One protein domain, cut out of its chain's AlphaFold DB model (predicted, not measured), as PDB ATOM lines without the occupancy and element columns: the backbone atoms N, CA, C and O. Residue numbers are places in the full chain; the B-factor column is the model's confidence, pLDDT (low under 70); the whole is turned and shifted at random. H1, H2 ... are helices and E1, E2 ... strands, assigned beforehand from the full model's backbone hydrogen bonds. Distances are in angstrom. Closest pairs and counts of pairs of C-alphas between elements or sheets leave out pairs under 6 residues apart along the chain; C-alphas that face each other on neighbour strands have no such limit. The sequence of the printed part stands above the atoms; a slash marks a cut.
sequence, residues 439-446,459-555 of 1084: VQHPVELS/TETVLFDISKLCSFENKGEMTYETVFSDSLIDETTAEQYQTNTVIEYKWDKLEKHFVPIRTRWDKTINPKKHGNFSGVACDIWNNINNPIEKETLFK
ATOM      1  N   VAL A 439     -32.529 -10.485 -15.785       93.44
ATOM      2  CA  VAL A 439     -32.850 -11.032 -17.118       93.44
ATOM      3  C   VAL A 439     -33.187 -12.525 -17.044       93.44
ATOM      4  O   VAL A 439     -32.805 -13.218 -16.101       93.44
ATOM      5  N   GLN A 440     -33.866 -13.049 -18.067       91.75
ATOM      6  CA  GLN A 440     -34.040 -14.491 -18.257       91.75
ATOM      7  C   GLN A 440     -32.768 -15.128 -18.826       91.75
ATOM      8  O   GLN A 440     -32.332 -14.769 -19.922       91.75
ATOM      9  N   HIS A 441     -32.229 -16.138 -18.149       89.12
ATOM     10  CA  HIS A 441     -31.133 -16.968 -18.656       89.12
ATOM     11  C   HIS A 441     -31.617 -18.409 -18.898       89.12
ATOM     12  O   HIS A 441     -32.467 -18.888 -18.141       89.12
ATOM     13  N   PRO A 442     -31.152 -19.116 -19.947       87.50
ATOM     14  CA  PRO A 442     -31.373 -20.556 -20.075       87.50
ATOM     15  C   PRO A 442     -30.741 -21.300 -18.896       87.50
ATOM     16  O   PRO A 442     -29.623 -20.985 -18.509       87.50
ATOM     17  N   VAL A 443     -31.432 -22.298 -18.346       83.62
ATOM     18  CA  VAL A 443     -30.826 -23.177 -17.333       83.62
ATOM     19  C   VAL A 443     -29.957 -24.213 -18.043       83.62
ATOM     20  O   VAL A 443     -30.469 -24.981 -18.864       83.62
ATOM     21  N   GLU A 444     -28.666 -24.264 -17.716       70.88
ATOM     22  CA  GLU A 444     -27.793 -25.360 -18.138       70.88
ATOM     23  C   GLU A 444     -28.200 -26.649 -17.410       70.88
ATOM     24  O   GLU A 444     -28.123 -26.759 -16.186       70.88
ATOM     25  N   LEU A 445     -28.676 -27.636 -18.172       61.75
ATOM     26  CA  LEU A 445     -28.965 -28.970 -17.655       61.75
ATOM     27  C   LEU A 445     -27.669 -29.781 -17.665       61.75
ATOM     28  O   LEU A 445     -27.086 -29.992 -18.726       61.75
ATOM     29  N   SER A 446     -27.232 -30.248 -16.495       52.56
ATOM     30  CA  SER A 446     -26.057 -31.114 -16.382       52.56
ATOM     31  C   SER A 446     -26.283 -32.455 -17.090       52.56
ATOM     32  O   SER A 446     -27.386 -33.004 -17.086       52.56
ATOM     33  N   THR A 459     -35.975 -21.607 -18.164       83.44
ATOM     34  CA  THR A 459     -35.225 -20.356 -17.999       83.44
ATOM     35  C   THR A 459     -35.417 -19.823 -16.591       83.44
ATOM     36  O   THR A 459     -36.549 -19.788 -16.103       83.44
ATOM     37  N   GLU A 460     -34.340 -19.366 -15.969       87.38
ATOM     38  CA  GLU A 460     -34.344 -18.749 -14.644       87.38
ATOM     39  C   GLU A 460     -34.101 -17.235 -14.720       87.38
ATOM     40  O   GLU A 460     -33.894 -16.682 -15.800       87.38
ATOM     41  N   THR A 461     -34.209 -16.544 -13.585       89.19
ATOM     42  CA  THR A 461     -34.110 -15.078 -13.485       89.19
ATOM     43  C   THR A 461     -32.819 -14.711 -12.761       89.19
ATOM     44  O   THR A 461     -32.712 -14.923 -11.555       89.19
ATOM     45  N   VAL A 462     -31.839 -14.182 -13.497       91.94
ATOM     46  CA  VAL A 462     -30.480 -13.887 -13.006       91.94
ATOM     47  C   VAL A 462     -30.192 -12.390 -13.050       91.94
ATOM     48  O   VAL A 462     -30.748 -11.677 -13.883       91.94
ATOM     49  N   LEU A 463     -29.316 -11.910 -12.166       93.56
ATOM     50  CA  LEU A 463     -28.818 -10.530 -12.195       93.56
ATOM     51  C   LEU A 463     -28.118 -10.239 -13.531       93.56
ATOM     52  O   LEU A 463     -27.334 -11.067 -13.997       93.56
ATOM     53  N   PHE A 464     -28.361  -9.068 -14.130       93.00
ATOM     54  CA  PHE A 464     -27.716  -8.672 -15.388       93.00
ATOM     55  C   PHE A 464     -26.266  -8.206 -15.176       93.00
ATOM     56  O   PHE A 464     -25.938  -7.030 -15.289       93.00
ATOM     57  N   ASP A 465     -25.391  -9.143 -14.824       90.81
ATOM     58  CA  ASP A 465     -23.956  -8.904 -14.698       90.81
ATOM     59  C   ASP A 465     -23.252  -9.227 -16.021       90.81
ATOM     60  O   ASP A 465     -23.025 -10.396 -16.355       90.81
ATOM     61  N   ILE A 466     -22.883  -8.185 -16.772       88.31
ATOM     62  CA  ILE A 466     -22.203  -8.333 -18.069       88.31
ATOM     63  C   ILE A 466     -20.900  -9.134 -17.975       88.31
ATOM     64  O   ILE A 466     -20.562  -9.826 -18.930       88.31
ATOM     65  N   SER A 467     -20.204  -9.102 -16.829       84.62
ATOM     66  CA  SER A 467     -18.928  -9.804 -16.632       84.62
ATOM     67  C   SER A 467     -19.088 -11.318 -16.463       84.62
ATOM     68  O   SER A 467     -18.111 -12.057 -16.581       84.62
ATOM     69  N   LYS A 468     -20.322 -11.778 -16.206       86.38
ATOM     70  CA  LYS A 468     -20.701 -13.196 -16.134       86.38
ATOM     71  C   LYS A 468     -21.505 -13.658 -17.352       86.38
ATOM     72  O   LYS A 468     -21.401 -14.818 -17.731       86.38
ATOM     73  N   LEU A 469     -22.324 -12.778 -17.936       87.12
ATOM     74  CA  LEU A 469     -23.311 -13.138 -18.964       87.12
ATOM     75  C   LEU A 469     -22.888 -12.838 -20.407       87.12
ATOM     76  O   LEU A 469     -23.431 -13.459 -21.320       87.12
ATOM     77  N   CYS A 470     -21.985 -11.880 -20.633       83.94
ATOM     78  CA  CYS A 470     -21.644 -11.398 -21.971       83.94
ATOM     79  C   CYS A 470     -20.174 -11.691 -22.311       83.94
ATOM     80  O   CYS A 470     -19.275 -11.443 -21.514       83.94
ATOM     81  N   SER A 471     -19.910 -12.181 -23.522       73.94
ATOM     82  CA  SER A 471     -18.591 -12.678 -23.955       73.94
ATOM     83  C   SER A 471     -17.574 -11.581 -24.333       73.94
ATOM     84  O   SER A 471     -16.786 -11.770 -25.257       73.94
ATOM     85  N   PHE A 472     -17.602 -10.420 -23.668       68.88
ATOM     86  CA  PHE A 472     -16.839  -9.218 -24.045       68.88
ATOM     87  C   PHE A 472     -16.051  -8.646 -22.851       68.88
ATOM     88  O   PHE A 472     -16.549  -8.630 -21.728       68.88
ATOM     89  N   GLU A 473     -14.838  -8.131 -23.077       53.19
ATOM     90  CA  GLU A 473     -13.873  -7.776 -22.016       53.19
ATOM     91  C   GLU A 473     -14.134  -6.446 -21.258       53.19
ATOM     92  O   GLU A 473     -13.195  -5.750 -20.870       53.19
ATOM     93  N   ASN A 474     -15.389  -6.089 -20.961       55.75
ATOM     94  CA  ASN A 474     -15.697  -4.909 -20.134       55.75
ATOM     95  C   ASN A 474     -15.691  -5.245 -18.631       55.75
ATOM     96  O   ASN A 474     -16.706  -5.633 -18.051       55.75
ATOM     97  N   LYS A 475     -14.543  -5.039 -17.972       57.25
ATOM     98  CA  LYS A 475     -14.399  -5.118 -16.506       57.25
ATOM     99  C   LYS A 475     -14.515  -3.727 -15.874       57.25
ATOM    100  O   LYS A 475     -13.563  -2.955 -15.940       57.25
ATOM    101  N   GLY A 476     -15.640  -3.430 -15.216       64.38
ATOM    102  CA  GLY A 476     -15.741  -2.260 -14.325       64.38
ATOM    103  C   GLY A 476     -17.126  -1.637 -14.122       64.38
ATOM    104  O   GLY A 476     -17.285  -0.872 -13.176       64.38
ATOM    105  N   GLU A 477     -18.124  -1.935 -14.960       75.12
ATOM    106  CA  GLU A 477     -19.420  -1.230 -14.927       75.12
ATOM    107  C   GLU A 477     -20.532  -2.040 -14.241       75.12
ATOM    108  O   GLU A 477     -20.799  -3.195 -14.588       75.12
ATOM    109  N   MET A 478     -21.199  -1.417 -13.264       83.56
ATOM    110  CA  MET A 478     -22.292  -2.026 -12.507       83.56
ATOM    111  C   MET A 478     -23.579  -2.006 -13.338       83.56
ATOM    112  O   MET A 478     -24.198  -0.968 -13.541       83.56
ATOM    113  N   THR A 479     -23.967  -3.178 -13.833       89.38
ATOM    114  CA  THR A 479     -25.064  -3.356 -14.802       89.38
ATOM    115  C   THR A 479     -26.286  -4.076 -14.226       89.38
ATOM    116  O   THR A 479     -27.380  -3.976 -14.776       89.38
ATOM    117  N   TYR A 480     -26.123  -4.735 -13.077       91.50
ATOM    118  CA  TYR A 480     -27.173  -5.471 -12.369       91.50
ATOM    119  C   TYR A 480     -27.869  -4.660 -11.263       91.50
ATOM    120  O   TYR A 480     -28.812  -5.160 -10.652       91.50
ATOM    121  N   GLU A 481     -27.414  -3.438 -10.980       93.56
ATOM    122  CA  GLU A 481     -27.978  -2.550  -9.959       93.56
ATOM    123  C   GLU A 481     -28.064  -1.106 -10.464       93.56
ATOM    124  O   GLU A 481     -27.291  -0.682 -11.321       93.56
ATOM    125  N   THR A 482     -29.032  -0.348  -9.947       94.62
ATOM    126  CA  THR A 482     -29.208   1.075 -10.259       94.62
ATOM    127  C   THR A 482     -29.900   1.841  -9.125       94.62
ATOM    128  O   THR A 482     -30.455   1.239  -8.201       94.62
ATOM    129  N   VAL A 483     -29.874   3.174  -9.193       93.06
ATOM    130  CA  VAL A 483     -30.524   4.085  -8.245       93.06
ATOM    131  C   VAL A 483     -31.357   5.142  -8.971       93.06
ATOM    132  O   VAL A 483     -30.966   5.633 -10.024       93.06
ATOM    133  N   PHE A 484     -32.510   5.500  -8.403       93.12
ATOM    134  CA  PHE A 484     -33.314   6.650  -8.835       93.12
ATOM    135  C   PHE A 484     -34.276   7.109  -7.728       93.12
ATOM    136  O   PHE A 484     -34.514   6.386  -6.758       93.12
ATOM    137  N   SER A 485     -34.806   8.329  -7.853       91.12
ATOM    138  CA  SER A 485     -35.701   8.931  -6.854       91.12
ATOM    139  C   SER A 485     -37.001   8.140  -6.675       91.12
ATOM    140  O   SER A 485     -37.628   7.738  -7.655       91.12
ATOM    141  N   ASP A 486     -37.468   8.020  -5.432       86.94
ATOM    142  CA  ASP A 486     -38.816   7.545  -5.098       86.94
ATOM    143  C   ASP A 486     -39.917   8.472  -5.645       86.94
ATOM    144  O   ASP A 486     -41.054   8.046  -5.825       86.94
ATOM    145  N   SER A 487     -39.595   9.735  -5.952       89.31
ATOM    146  CA  SER A 487     -40.517  10.673  -6.607       89.31
ATOM    147  C   SER A 487     -40.615  10.510  -8.130       89.31
ATOM    148  O   SER A 487     -41.381  11.243  -8.755       89.31
ATOM    149  N   LEU A 488     -39.853   9.594  -8.742       90.75
ATOM    150  CA  LEU A 488     -39.867   9.400 -10.192       90.75
ATOM    151  C   LEU A 488     -41.132   8.646 -10.638       90.75
ATOM    152  O   LEU A 488     -41.487   7.602 -10.086       90.75
ATOM    153  N   ILE A 489     -41.796   9.190 -11.656       89.25
ATOM    154  CA  ILE A 489     -43.094   8.736 -12.162       89.25
ATOM    155  C   ILE A 489     -42.916   8.033 -13.515       89.25
ATOM    156  O   ILE A 489     -42.107   8.449 -14.341       89.25
ATOM    157  N   ASP A 490     -43.691   6.976 -13.742       86.56
ATOM    158  CA  ASP A 490     -43.867   6.327 -15.042       86.56
ATOM    159  C   ASP A 490     -44.835   7.156 -15.901       86.56
ATOM    160  O   ASP A 490     -46.025   7.255 -15.585       86.56
ATOM    161  N   GLU A 491     -44.341   7.745 -16.995       80.38
ATOM    162  CA  GLU A 491     -45.133   8.604 -17.894       80.38
ATOM    163  C   GLU A 491     -46.374   7.896 -18.472       80.38
ATOM    164  O   GLU A 491     -47.373   8.545 -18.781       80.38
ATOM    165  N   THR A 492     -46.349   6.561 -18.566       76.06
ATOM    166  CA  THR A 492     -47.447   5.741 -19.109       76.06
ATOM    167  C   THR A 492     -48.651   5.671 -18.167       76.06
ATOM    168  O   THR A 492     -49.792   5.576 -18.617       76.06
ATOM    169  N   THR A 493     -48.407   5.682 -16.851       81.44
ATOM    170  CA  THR A 493     -49.443   5.481 -15.817       81.44
ATOM    171  C   THR A 493     -49.680   6.704 -14.933       81.44
ATOM    172  O   THR A 493     -50.720   6.776 -14.281       81.44
ATOM    173  N   ALA A 494     -48.755   7.669 -14.935       83.12
ATOM    174  CA  ALA A 494     -48.692   8.796 -14.004       83.12
ATOM    175  C   ALA A 494     -48.577   8.386 -12.515       83.12
ATOM    176  O   ALA A 494     -48.992   9.134 -11.628       83.12
ATOM    177  N   GLU A 495     -47.992   7.214 -12.244       84.19
ATOM    178  CA  GLU A 495     -47.796   6.624 -10.910       84.19
ATOM    179  C   GLU A 495     -46.308   6.267 -10.680       84.19
ATOM    180  O   GLU A 495     -45.501   6.265 -11.612       84.19
ATOM    181  N   GLN A 496     -45.917   5.970  -9.436       89.06
ATOM    182  CA  GLN A 496     -44.537   5.587  -9.090       89.06
ATOM    183  C   GLN A 496     -44.179   4.163  -9.553       89.06
ATOM    184  O   GLN A 496     -45.016   3.257  -9.537       89.06
ATOM    185  N   TYR A 497     -42.901   3.943  -9.883       90.19
ATOM    186  CA  TYR A 497     -42.364   2.626 -10.245       90.19
ATOM    187  C   TYR A 497     -42.480   1.602  -9.105       90.19
ATOM    188  O   TYR A 497     -42.087   1.860  -7.966       90.19
ATOM    189  N   GLN A 498     -42.972   0.400  -9.423       87.75
ATOM    190  CA  GLN A 498     -43.290  -0.637  -8.433       87.75
ATOM    191  C   GLN A 498     -42.275  -1.789  -8.439       87.75
ATOM    192  O   GLN A 498     -41.799  -2.231  -9.484       87.75
ATOM    193  N   THR A 499     -41.950  -2.305  -7.252       91.00
ATOM    194  CA  THR A 499     -41.038  -3.449  -7.082       91.00
ATOM    195  C   THR A 499     -41.675  -4.767  -7.532       91.00
ATOM    196  O   THR A 499     -42.888  -4.934  -7.422       91.00
ATOM    197  N   ASN A 500     -40.859  -5.719  -7.995       89.38
ATOM    198  CA  ASN A 500     -41.289  -6.989  -8.596       89.38
ATOM    199  C   ASN A 500     -42.087  -6.812  -9.904       89.38
ATOM    200  O   ASN A 500     -42.966  -7.614 -10.222       89.38
ATOM    201  N   THR A 501     -41.774  -5.765 -10.670       90.62
ATOM    202  CA  THR A 501     -42.330  -5.530 -12.009       90.62
ATOM    203  C   THR A 501     -41.235  -5.609 -13.068       90.62
ATOM    204  O   THR A 501     -40.050  -5.505 -12.760       90.62
ATOM    205  N   VAL A 502     -41.615  -5.819 -14.329       92.38
ATOM    206  CA  VAL A 502     -40.708  -5.607 -15.459       92.38
ATOM    207  C   VAL A 502     -40.747  -4.126 -15.821       92.38
ATOM    208  O   VAL A 502     -41.827  -3.584 -16.041       92.38
ATOM    209  N   ILE A 503     -39.588  -3.480 -15.892       93.50
ATOM    210  CA  ILE A 503     -39.422  -2.064 -16.239       93.50
ATOM    211  C   ILE A 503     -38.476  -1.981 -17.447       93.50
ATOM    212  O   ILE A 503     -37.527  -2.755 -17.573       93.50
ATOM    213  N   GLU A 504     -38.770  -1.071 -18.372       93.81
ATOM    214  CA  GLU A 504     -37.948  -0.778 -19.547       93.81
ATOM    215  C   GLU A 504     -36.970   0.359 -19.201       93.81
ATOM    216  O   GLU A 504     -37.407   1.402 -18.717       93.81
ATOM    217  N   TYR A 505     -35.664   0.164 -19.418       94.06
ATOM    218  CA  TYR A 505     -34.603   1.121 -19.063       94.06
ATOM    219  C   TYR A 505     -33.742   1.498 -20.269       94.06
ATOM    220  O   TYR A 505     -33.461   0.645 -21.109       94.06
ATOM    221  N   LYS A 506     -33.229   2.734 -20.293       93.12
ATOM    222  CA  LYS A 506     -32.080   3.153 -21.123       93.12
ATOM    223  C   LYS A 506     -30.798   3.157 -20.289       93.12
ATOM    224  O   LYS A 506     -30.865   3.292 -19.070       93.12
ATOM    225  N   TRP A 507     -29.636   3.051 -20.926       91.38
ATOM    226  CA  TRP A 507     -28.345   3.264 -20.261       91.38
ATOM    227  C   TRP A 507     -27.940   4.739 -20.331       91.38
ATOM    228  O   TRP A 507     -27.892   5.304 -21.425       91.38
ATOM    229  N   ASP A 508     -27.621   5.350 -19.191       89.69
ATOM    230  CA  ASP A 508     -26.982   6.663 -19.162       89.69
ATOM    231  C   ASP A 508     -25.457   6.512 -19.260       89.69
ATOM    232  O   ASP A 508     -24.827   5.833 -18.447       89.69
ATOM    233  N   LYS A 509     -24.851   7.132 -20.280       84.12
ATOM    234  CA  LYS A 509     -23.403   7.039 -20.538       84.12
ATOM    235  C   LYS A 509     -22.556   7.968 -19.662       84.12
ATOM    236  O   LYS A 509     -21.351   7.740 -19.575       84.12
ATOM    237  N   LEU A 510     -23.153   8.994 -19.056       86.00
ATOM    238  CA  LEU A 510     -22.471   9.949 -18.183       86.00
ATOM    239  C   LEU A 510     -22.480   9.428 -16.744       86.00
ATOM    240  O   LEU A 510     -21.419   9.222 -16.159       86.00
ATOM    241  N   GLU A 511     -23.670   9.119 -16.228       84.88
ATOM    242  CA  GLU A 511     -23.869   8.643 -14.850       84.88
ATOM    243  C   GLU A 511     -23.602   7.132 -14.688       84.88
ATOM    244  O   GLU A 511     -23.538   6.620 -13.570       84.88
ATOM    245  N   LYS A 512     -23.423   6.401 -15.801       87.56
ATOM    246  CA  LYS A 512     -23.085   4.965 -15.857       87.56
ATOM    247  C   LYS A 512     -24.043   4.069 -15.065       87.56
ATOM    248  O   LYS A 512     -23.618   3.162 -14.346       87.56
ATOM    249  N   HIS A 513     -25.344   4.300 -15.226       90.88
ATOM    250  CA  HIS A 513     -26.382   3.411 -14.710       90.88
ATOM    251  C   HIS A 513     -27.611   3.361 -15.627       90.88
ATOM    252  O   HIS A 513     -27.773   4.156 -16.555       90.88
ATOM    253  N   PHE A 514     -28.507   2.409 -15.365       93.06
ATOM    254  CA  PHE A 514     -29.777   2.294 -16.080       93.06
ATOM    255  C   PHE A 514     -30.830   3.279 -15.543       93.06
ATOM    256  O   PHE A 514     -31.133   3.293 -14.354       93.06
ATOM    257  N   VAL A 515     -31.439   4.073 -16.421       93.38
ATOM    258  CA  VAL A 515     -32.521   5.018 -16.093       93.38
ATOM    259  C   VAL A 515     -33.856   4.437 -16.579       93.38
ATOM    260  O   VAL A 515     -33.945   4.068 -17.756       93.38
ATOM    261  N   PRO A 516     -34.886   4.314 -15.719       94.25
ATOM    262  CA  PRO A 516     -36.170   3.737 -16.113       94.25
ATOM    263  C   PRO A 516     -36.939   4.671 -17.057       94.25
ATOM    264  O   PRO A 516     -36.866   5.893 -16.941       94.25
ATOM    265  N   ILE A 517     -37.679   4.072 -17.988       91.56
ATOM    266  CA  ILE A 517     -38.518   4.750 -18.987       91.56
ATOM    267  C   ILE A 517     -40.003   4.522 -18.679       91.56
ATOM    268  O   ILE A 517     -40.787   5.465 -18.729       91.56
ATOM    269  N   ARG A 518     -40.392   3.267 -18.397       90.44
ATOM    270  CA  ARG A 518     -41.780   2.868 -18.086       90.44
ATOM    271  C   ARG A 518     -41.899   1.447 -17.536       90.44
ATOM    272  O   ARG A 518     -41.021   0.610 -17.753       90.44
ATOM    273  N   THR A 519     -43.031   1.132 -16.916       89.88
ATOM    274  CA  THR A 519     -43.381  -0.215 -16.447       89.88
ATOM    275  C   THR A 519     -44.023  -1.044 -17.562       89.88
ATOM    276  O   THR A 519     -44.964  -0.626 -18.234       89.88
ATOM    277  N   ARG A 520     -43.546  -2.275 -17.747       86.31
ATOM    278  CA  ARG A 520     -43.986  -3.222 -18.778       86.31
ATOM    279  C   ARG A 520     -45.009  -4.203 -18.233       86.31
ATOM    280  O   ARG A 520     -44.733  -5.391 -18.051       86.31
ATOM    281  N   TRP A 521     -46.216  -3.703 -17.978       83.31
ATOM    282  CA  TRP A 521     -47.339  -4.491 -17.456       83.31
ATOM    283  C   TRP A 521     -47.660  -5.734 -18.307       83.31
ATOM    284  O   TRP A 521     -48.003  -6.781 -17.756       83.31
ATOM    285  N   ASP A 522     -47.441  -5.659 -19.627       75.12
ATOM    286  CA  ASP A 522     -47.544  -6.776 -20.579       75.12
ATOM    287  C   ASP A 522     -46.613  -7.962 -20.255       75.12
ATOM    288  O   ASP A 522     -46.931  -9.116 -20.564       75.12
ATOM    289  N   LYS A 523     -45.476  -7.683 -19.609       83.00
ATOM    290  CA  LYS A 523     -44.463  -8.664 -19.192       83.00
ATOM    291  C   LYS A 523     -44.632  -9.027 -17.717       83.00
ATOM    292  O   LYS A 523     -44.711 -10.212 -17.410       83.00
ATOM    293  N   THR A 524     -44.822  -8.040 -16.835       83.56
ATOM    294  CA  THR A 524     -45.051  -8.209 -15.382       83.56
ATOM    295  C   THR A 524     -46.130  -9.242 -15.043       83.56
ATOM    296  O   THR A 524     -45.950 -10.055 -14.141       83.56
ATOM    297  N   ILE A 525     -47.254  -9.248 -15.769       73.81
ATOM    298  CA  ILE A 525     -48.381 -10.166 -15.503       73.81
ATOM    299  C   ILE A 525     -48.046 -11.627 -15.887       73.81
ATOM    300  O   ILE A 525     -48.745 -12.559 -15.486       73.81
ATOM    301  N   ASN A 526     -46.985 -11.865 -16.664       71.06
ATOM    302  CA  ASN A 526     -46.653 -13.175 -17.209       71.06
ATOM    303  C   ASN A 526     -45.594 -13.905 -16.353       71.06
ATOM    304  O   ASN A 526     -44.404 -13.619 -16.485       71.06
ATOM    305  N   PRO A 527     -45.961 -14.941 -15.568       64.19
ATOM    306  CA  PRO A 527     -45.024 -15.652 -14.688       64.19
ATOM    307  C   PRO A 527     -43.948 -16.469 -15.432       64.19
ATOM    308  O   PRO A 527     -43.172 -17.173 -14.793       64.19
ATOM    309  N   LYS A 528     -43.911 -16.408 -16.772       65.06
ATOM    310  CA  LYS A 528     -42.917 -17.053 -17.642       65.06
ATOM    311  C   LYS A 528     -42.134 -16.061 -18.523       65.06
ATOM    312  O   LYS A 528     -41.541 -16.506 -19.503       65.06
ATOM    313  N   LYS A 529     -42.184 -14.743 -18.261       66.81
ATOM    314  CA  LYS A 529     -41.466 -13.715 -19.046       66.81
ATOM    315  C   LYS A 529     -40.988 -12.527 -18.193       66.81
ATOM    316  O   LYS A 529     -41.544 -11.434 -18.263       66.81
ATOM    317  N   HIS A 530     -39.914 -12.737 -17.443       77.00
ATOM    318  CA  HIS A 530     -39.263 -11.714 -16.615       77.00
ATOM    319  C   HIS A 530     -38.153 -10.999 -17.405       77.00
ATOM    320  O   HIS A 530     -37.081 -11.560 -17.619       77.00
ATOM    321  N   GLY A 531     -38.421  -9.789 -17.907       83.62
ATOM    322  CA  GLY A 531     -37.458  -9.004 -18.698       83.62
ATOM    323  C   GLY A 531     -37.093  -9.596 -20.072       83.62
ATOM    324  O   GLY A 531     -37.849 -10.377 -20.661       83.62
ATOM    325  N   ASN A 532     -35.934  -9.207 -20.608       91.06
ATOM    326  CA  ASN A 532     -35.334  -9.788 -21.812       91.06
ATOM    327  C   ASN A 532     -34.577 -11.094 -21.519       91.06
ATOM    328  O   ASN A 532     -34.249 -11.405 -20.375       91.06
ATOM    329  N   PHE A 533     -34.274 -11.856 -22.575       91.62
ATOM    330  CA  PHE A 533     -33.313 -12.960 -22.501       91.62
ATOM    331  C   PHE A 533     -31.881 -12.414 -22.473       91.62
ATOM    332  O   PHE A 533     -31.586 -11.462 -23.197       91.62
ATOM    333  N   SER A 534     -30.986 -13.038 -21.702       90.56
ATOM    334  CA  SER A 534     -29.621 -12.542 -21.466       90.56
ATOM    335  C   SER A 534     -28.837 -12.278 -22.753       90.56
ATOM    336  O   SER A 534     -28.209 -11.235 -22.862       90.56
ATOM    337  N   GLY A 535     -28.932 -13.160 -23.757       88.88
ATOM    338  CA  GLY A 535     -28.281 -12.956 -25.058       88.88
ATOM    339  C   GLY A 535     -28.755 -11.680 -25.760       88.88
ATOM    340  O   GLY A 535     -27.937 -10.875 -26.179       88.88
ATOM    341  N   VAL A 536     -30.068 -11.424 -25.769       88.69
ATOM    342  CA  VAL A 536     -30.645 -10.195 -26.347       88.69
ATOM    343  C   VAL A 536     -30.211  -8.956 -25.557       88.69
ATOM    344  O   VAL A 536     -29.924  -7.923 -26.153       88.69
ATOM    345  N   ALA A 537     -30.118  -9.053 -24.228       90.62
ATOM    346  CA  ALA A 537     -29.599  -7.969 -23.395       90.62
ATOM    347  C   ALA A 537     -28.100  -7.708 -23.656       90.62
ATOM    348  O   ALA A 537     -27.700  -6.551 -23.747       90.62
ATOM    349  N   CYS A 538     -27.286  -8.749 -23.871       89.56
ATOM    350  CA  CYS A 538     -25.885  -8.623 -24.289       89.56
ATOM    351  C   CYS A 538     -25.736  -8.049 -25.712       89.56
ATOM    352  O   CYS A 538     -24.841  -7.235 -25.937       89.56
ATOM    353  N   ASP A 539     -26.613  -8.405 -26.658       86.25
ATOM    354  CA  ASP A 539     -26.631  -7.831 -28.015       86.25
ATOM    355  C   ASP A 539     -26.927  -6.321 -27.976       86.25
ATOM    356  O   ASP A 539     -26.279  -5.527 -28.665       86.25
ATOM    357  N   ILE A 540     -27.890  -5.912 -27.139       88.75
ATOM    358  CA  ILE A 540     -28.233  -4.500 -26.912       88.75
ATOM    359  C   ILE A 540     -27.082  -3.782 -26.197       88.75
ATOM    360  O   ILE A 540     -26.684  -2.702 -26.626       88.75
ATOM    361  N   TRP A 541     -26.490  -4.397 -25.169       88.50
ATOM    362  CA  TRP A 541     -25.329  -3.863 -24.452       88.50
ATOM    363  C   TRP A 541     -24.114  -3.644 -25.363       88.50
ATOM    364  O   TRP A 541     -23.442  -2.612 -25.281       88.50
ATOM    365  N   ASN A 542     -23.865  -4.575 -26.287       86.44
ATOM    366  CA  ASN A 542     -22.845  -4.420 -27.316       86.44
ATOM    367  C   ASN A 542     -23.178  -3.247 -28.256       86.44
ATOM    368  O   ASN A 542     -22.292  -2.462 -28.572       86.44
ATOM    369  N   ASN A 543     -24.442  -3.050 -28.648       84.75
ATOM    370  CA  ASN A 543     -24.831  -1.892 -29.464       84.75
ATOM    371  C   ASN A 543     -24.727  -0.548 -28.710       84.75
ATOM    372  O   ASN A 543     -24.364   0.454 -29.315       84.75
ATOM    373  N   ILE A 544     -24.987  -0.515 -27.397       86.62
ATOM    374  CA  ILE A 544     -24.791   0.679 -26.549       86.62
ATOM    375  C   ILE A 544     -23.319   1.119 -26.564       86.62
ATOM    376  O   ILE A 544     -23.032   2.315 -26.683       86.62
ATOM    377  N   ASN A 545     -22.394   0.161 -26.459       84.44
ATOM    378  CA  ASN A 545     -20.958   0.413 -26.308       84.44
ATOM    379  C   ASN A 545     -20.197   0.507 -27.641       84.44
ATOM    380  O   ASN A 545     -19.290   1.324 -27.765       84.44
ATOM    381  N   ASN A 546     -20.597  -0.262 -28.657       83.69
ATOM    382  CA  ASN A 546     -19.975  -0.314 -29.985       83.69
ATOM    383  C   ASN A 546     -20.915   0.157 -31.124       83.69
ATOM    384  O   ASN A 546     -20.957  -0.504 -32.170       83.69
ATOM    385  N   PRO A 547     -21.644   1.284 -30.992       86.44
ATOM    386  CA  PRO A 547     -22.713   1.665 -31.915       86.44
ATOM    387  C   PRO A 547     -22.234   1.938 -33.343       86.44
ATOM    388  O   PRO A 547     -21.061   2.230 -33.597       86.44
ATOM    389  N   ILE A 548     -23.181   1.891 -34.279       88.44
ATOM    390  CA  ILE A 548     -23.069   2.552 -35.583       88.44
ATOM    391  C   ILE A 548     -23.686   3.944 -35.416       88.44
ATOM    392  O   ILE A 548     -24.903   4.063 -35.319       88.44
ATOM    393  N   GLU A 549     -22.855   4.977 -35.348       87.75
ATOM    394  CA  GLU A 549     -23.291   6.376 -35.211       87.75
ATOM    395  C   GLU A 549     -23.958   6.887 -36.498       87.75
ATOM    396  O   GLU A 549     -23.618   6.425 -37.593       87.75
ATOM    397  N   LYS A 550     -24.862   7.871 -36.385       86.69
ATOM    398  CA  LYS A 550     -25.573   8.495 -37.520       86.69
ATOM    399  C   LYS A 550     -24.578   9.060 -38.548       86.69
ATOM    400  O   LYS A 550     -24.665   8.789 -39.743       86.69
ATOM    401  N   GLU A 551     -23.549   9.738 -38.060       82.19
ATOM    402  CA  GLU A 551     -22.486  10.394 -38.825       82.19
ATOM    403  C   GLU A 551     -21.547   9.383 -39.494       82.19
ATOM    404  O   GLU A 551     -20.907   9.692 -40.498       82.19
ATOM    405  N   THR A 552     -21.443   8.174 -38.937       81.38
ATOM    406  CA  THR A 552     -20.684   7.063 -39.525       81.38
ATOM    407  C   THR A 552     -21.524   6.340 -40.578       81.38
ATOM    408  O   THR A 552     -21.026   6.057 -41.666       81.38
ATOM    409  N   LEU A 553     -22.818   6.130 -40.314       81.56
ATOM    410  CA  LEU A 553     -23.783   5.551 -41.251       81.56
ATOM    411  C   LEU A 553     -23.875   6.347 -42.567       81.56
ATOM    412  O   LEU A 553     -23.978   5.748 -43.633       81.56
ATOM    413  N   PHE A 554     -23.781   7.679 -42.499       79.31
ATOM    414  CA  PHE A 554     -23.833   8.573 -43.666       79.31
ATOM    415  C   PHE A 554     -22.540   8.617 -44.495       79.31
ATOM    416  O   PHE A 554     -22.556   9.081 -45.633       79.31
ATOM    417  N   LYS A 555     -21.407   8.159 -43.943       71.06
ATOM    418  CA  LYS A 555     -20.114   8.140 -44.653       71.06
ATOM    419  C   LYS A 555     -19.967   6.932 -45.577       71.06
ATOM    420  O   LYS A 555     -19.136   6.974 -46.484       71.06
TER     421      LYS A 555
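What this domain is: This is residues 439 to 446 and 459 to 555 of the 1084 residues of the protein "Probable mRNA-capping enzyme" of viral metagenome (UniProt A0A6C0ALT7). A two-stranded hairpin, E4 and E5, makes the middle of the domain, with E3 packed on E5. A second, smaller pair of strands, E1 and E2, lies to one side, where the first turns of helix H3 pack on E1 and H1, and a tail that holds H4, residues 546 to 555, sticks out. The printed part has 105 residues with four named helices and five named strands, in the order E1 E2 H1 E3 E4 E5 H2 H3 H4; both two-stranded sheets are antiparallel. The class is mixed, helices and strands, with 53 residues in named elements. The whole is only just compact, close to loose, with a radius of gyration of the C-alphas of 15.5 A and spans of 43 by 42 by 26 A.

Where its parts are: E1, residues 439 to 442, begins at C-alpha 439 (-32.850, -11.032, -17.118). E2, residues 459 to 463, is 13.1 A long, and H1 is residues 466 to 469. E3, residues 481 to 485, is 14.2 A long. E4, residues 501 to 508, is 20.9 A long and begins at C-alpha 501 (-42.330, -5.530, -12.009); E5, residues 513 to 519, is 17.5 A long. H2 is residues 521 to 524. H3, residues 534 to 545, is 16.3 A long, and H4, residues 550 to 553, ends at C-alpha 553 (-23.783, 5.551, -41.251).

How they stand to each other: E4 and E5 form an antiparallel hairpin at 138 degrees, with N 506 and O 515 at 3.0 A and N 515 and O 506 at 2.8 A. E3 pairs with no named strand; its closest C-alpha to E5 is that of Thr 482, 5.8 A from that of His 513. The closest C-alphas of E4 and H2 are those of Val 502 and Thr 524, 5.1 A apart. E1 and E2 are antiparallel at 135 degrees, with N 441 and O 460 at 2.9 A. The closest C-alphas of E1 and H3 are those of His 441 and Ser 534, 5.5 A apart. H3 touches H1 with its residues 534 to 538 alone; the closest C-alphas of the two are those of Leu 469 and Ser 534, 6.8 A apart. E1 and E4 are apart, and so are H3 and H4. In H3 every O i to N i+4 pair is within hydrogen-bond range; H1, H2 and H4 are too short for such a pair.

The domain as a whole: The C-alphas of Ser 446 and Lys 555, the two farthest apart, are 48.7 A apart. Residues 447 to 458 are not printed, with 14.2 A between C-alphas 446 and 459 across the cut. The links H1 to E3 and E3 to E4 are long; in the latter, residues 489 to 490 pair antiparallel with residues 495 to 496. The mean pLDDT of the printed part is 84.4, and residues 445 to 446, 472 to 476 and 527 to 529 are under 70.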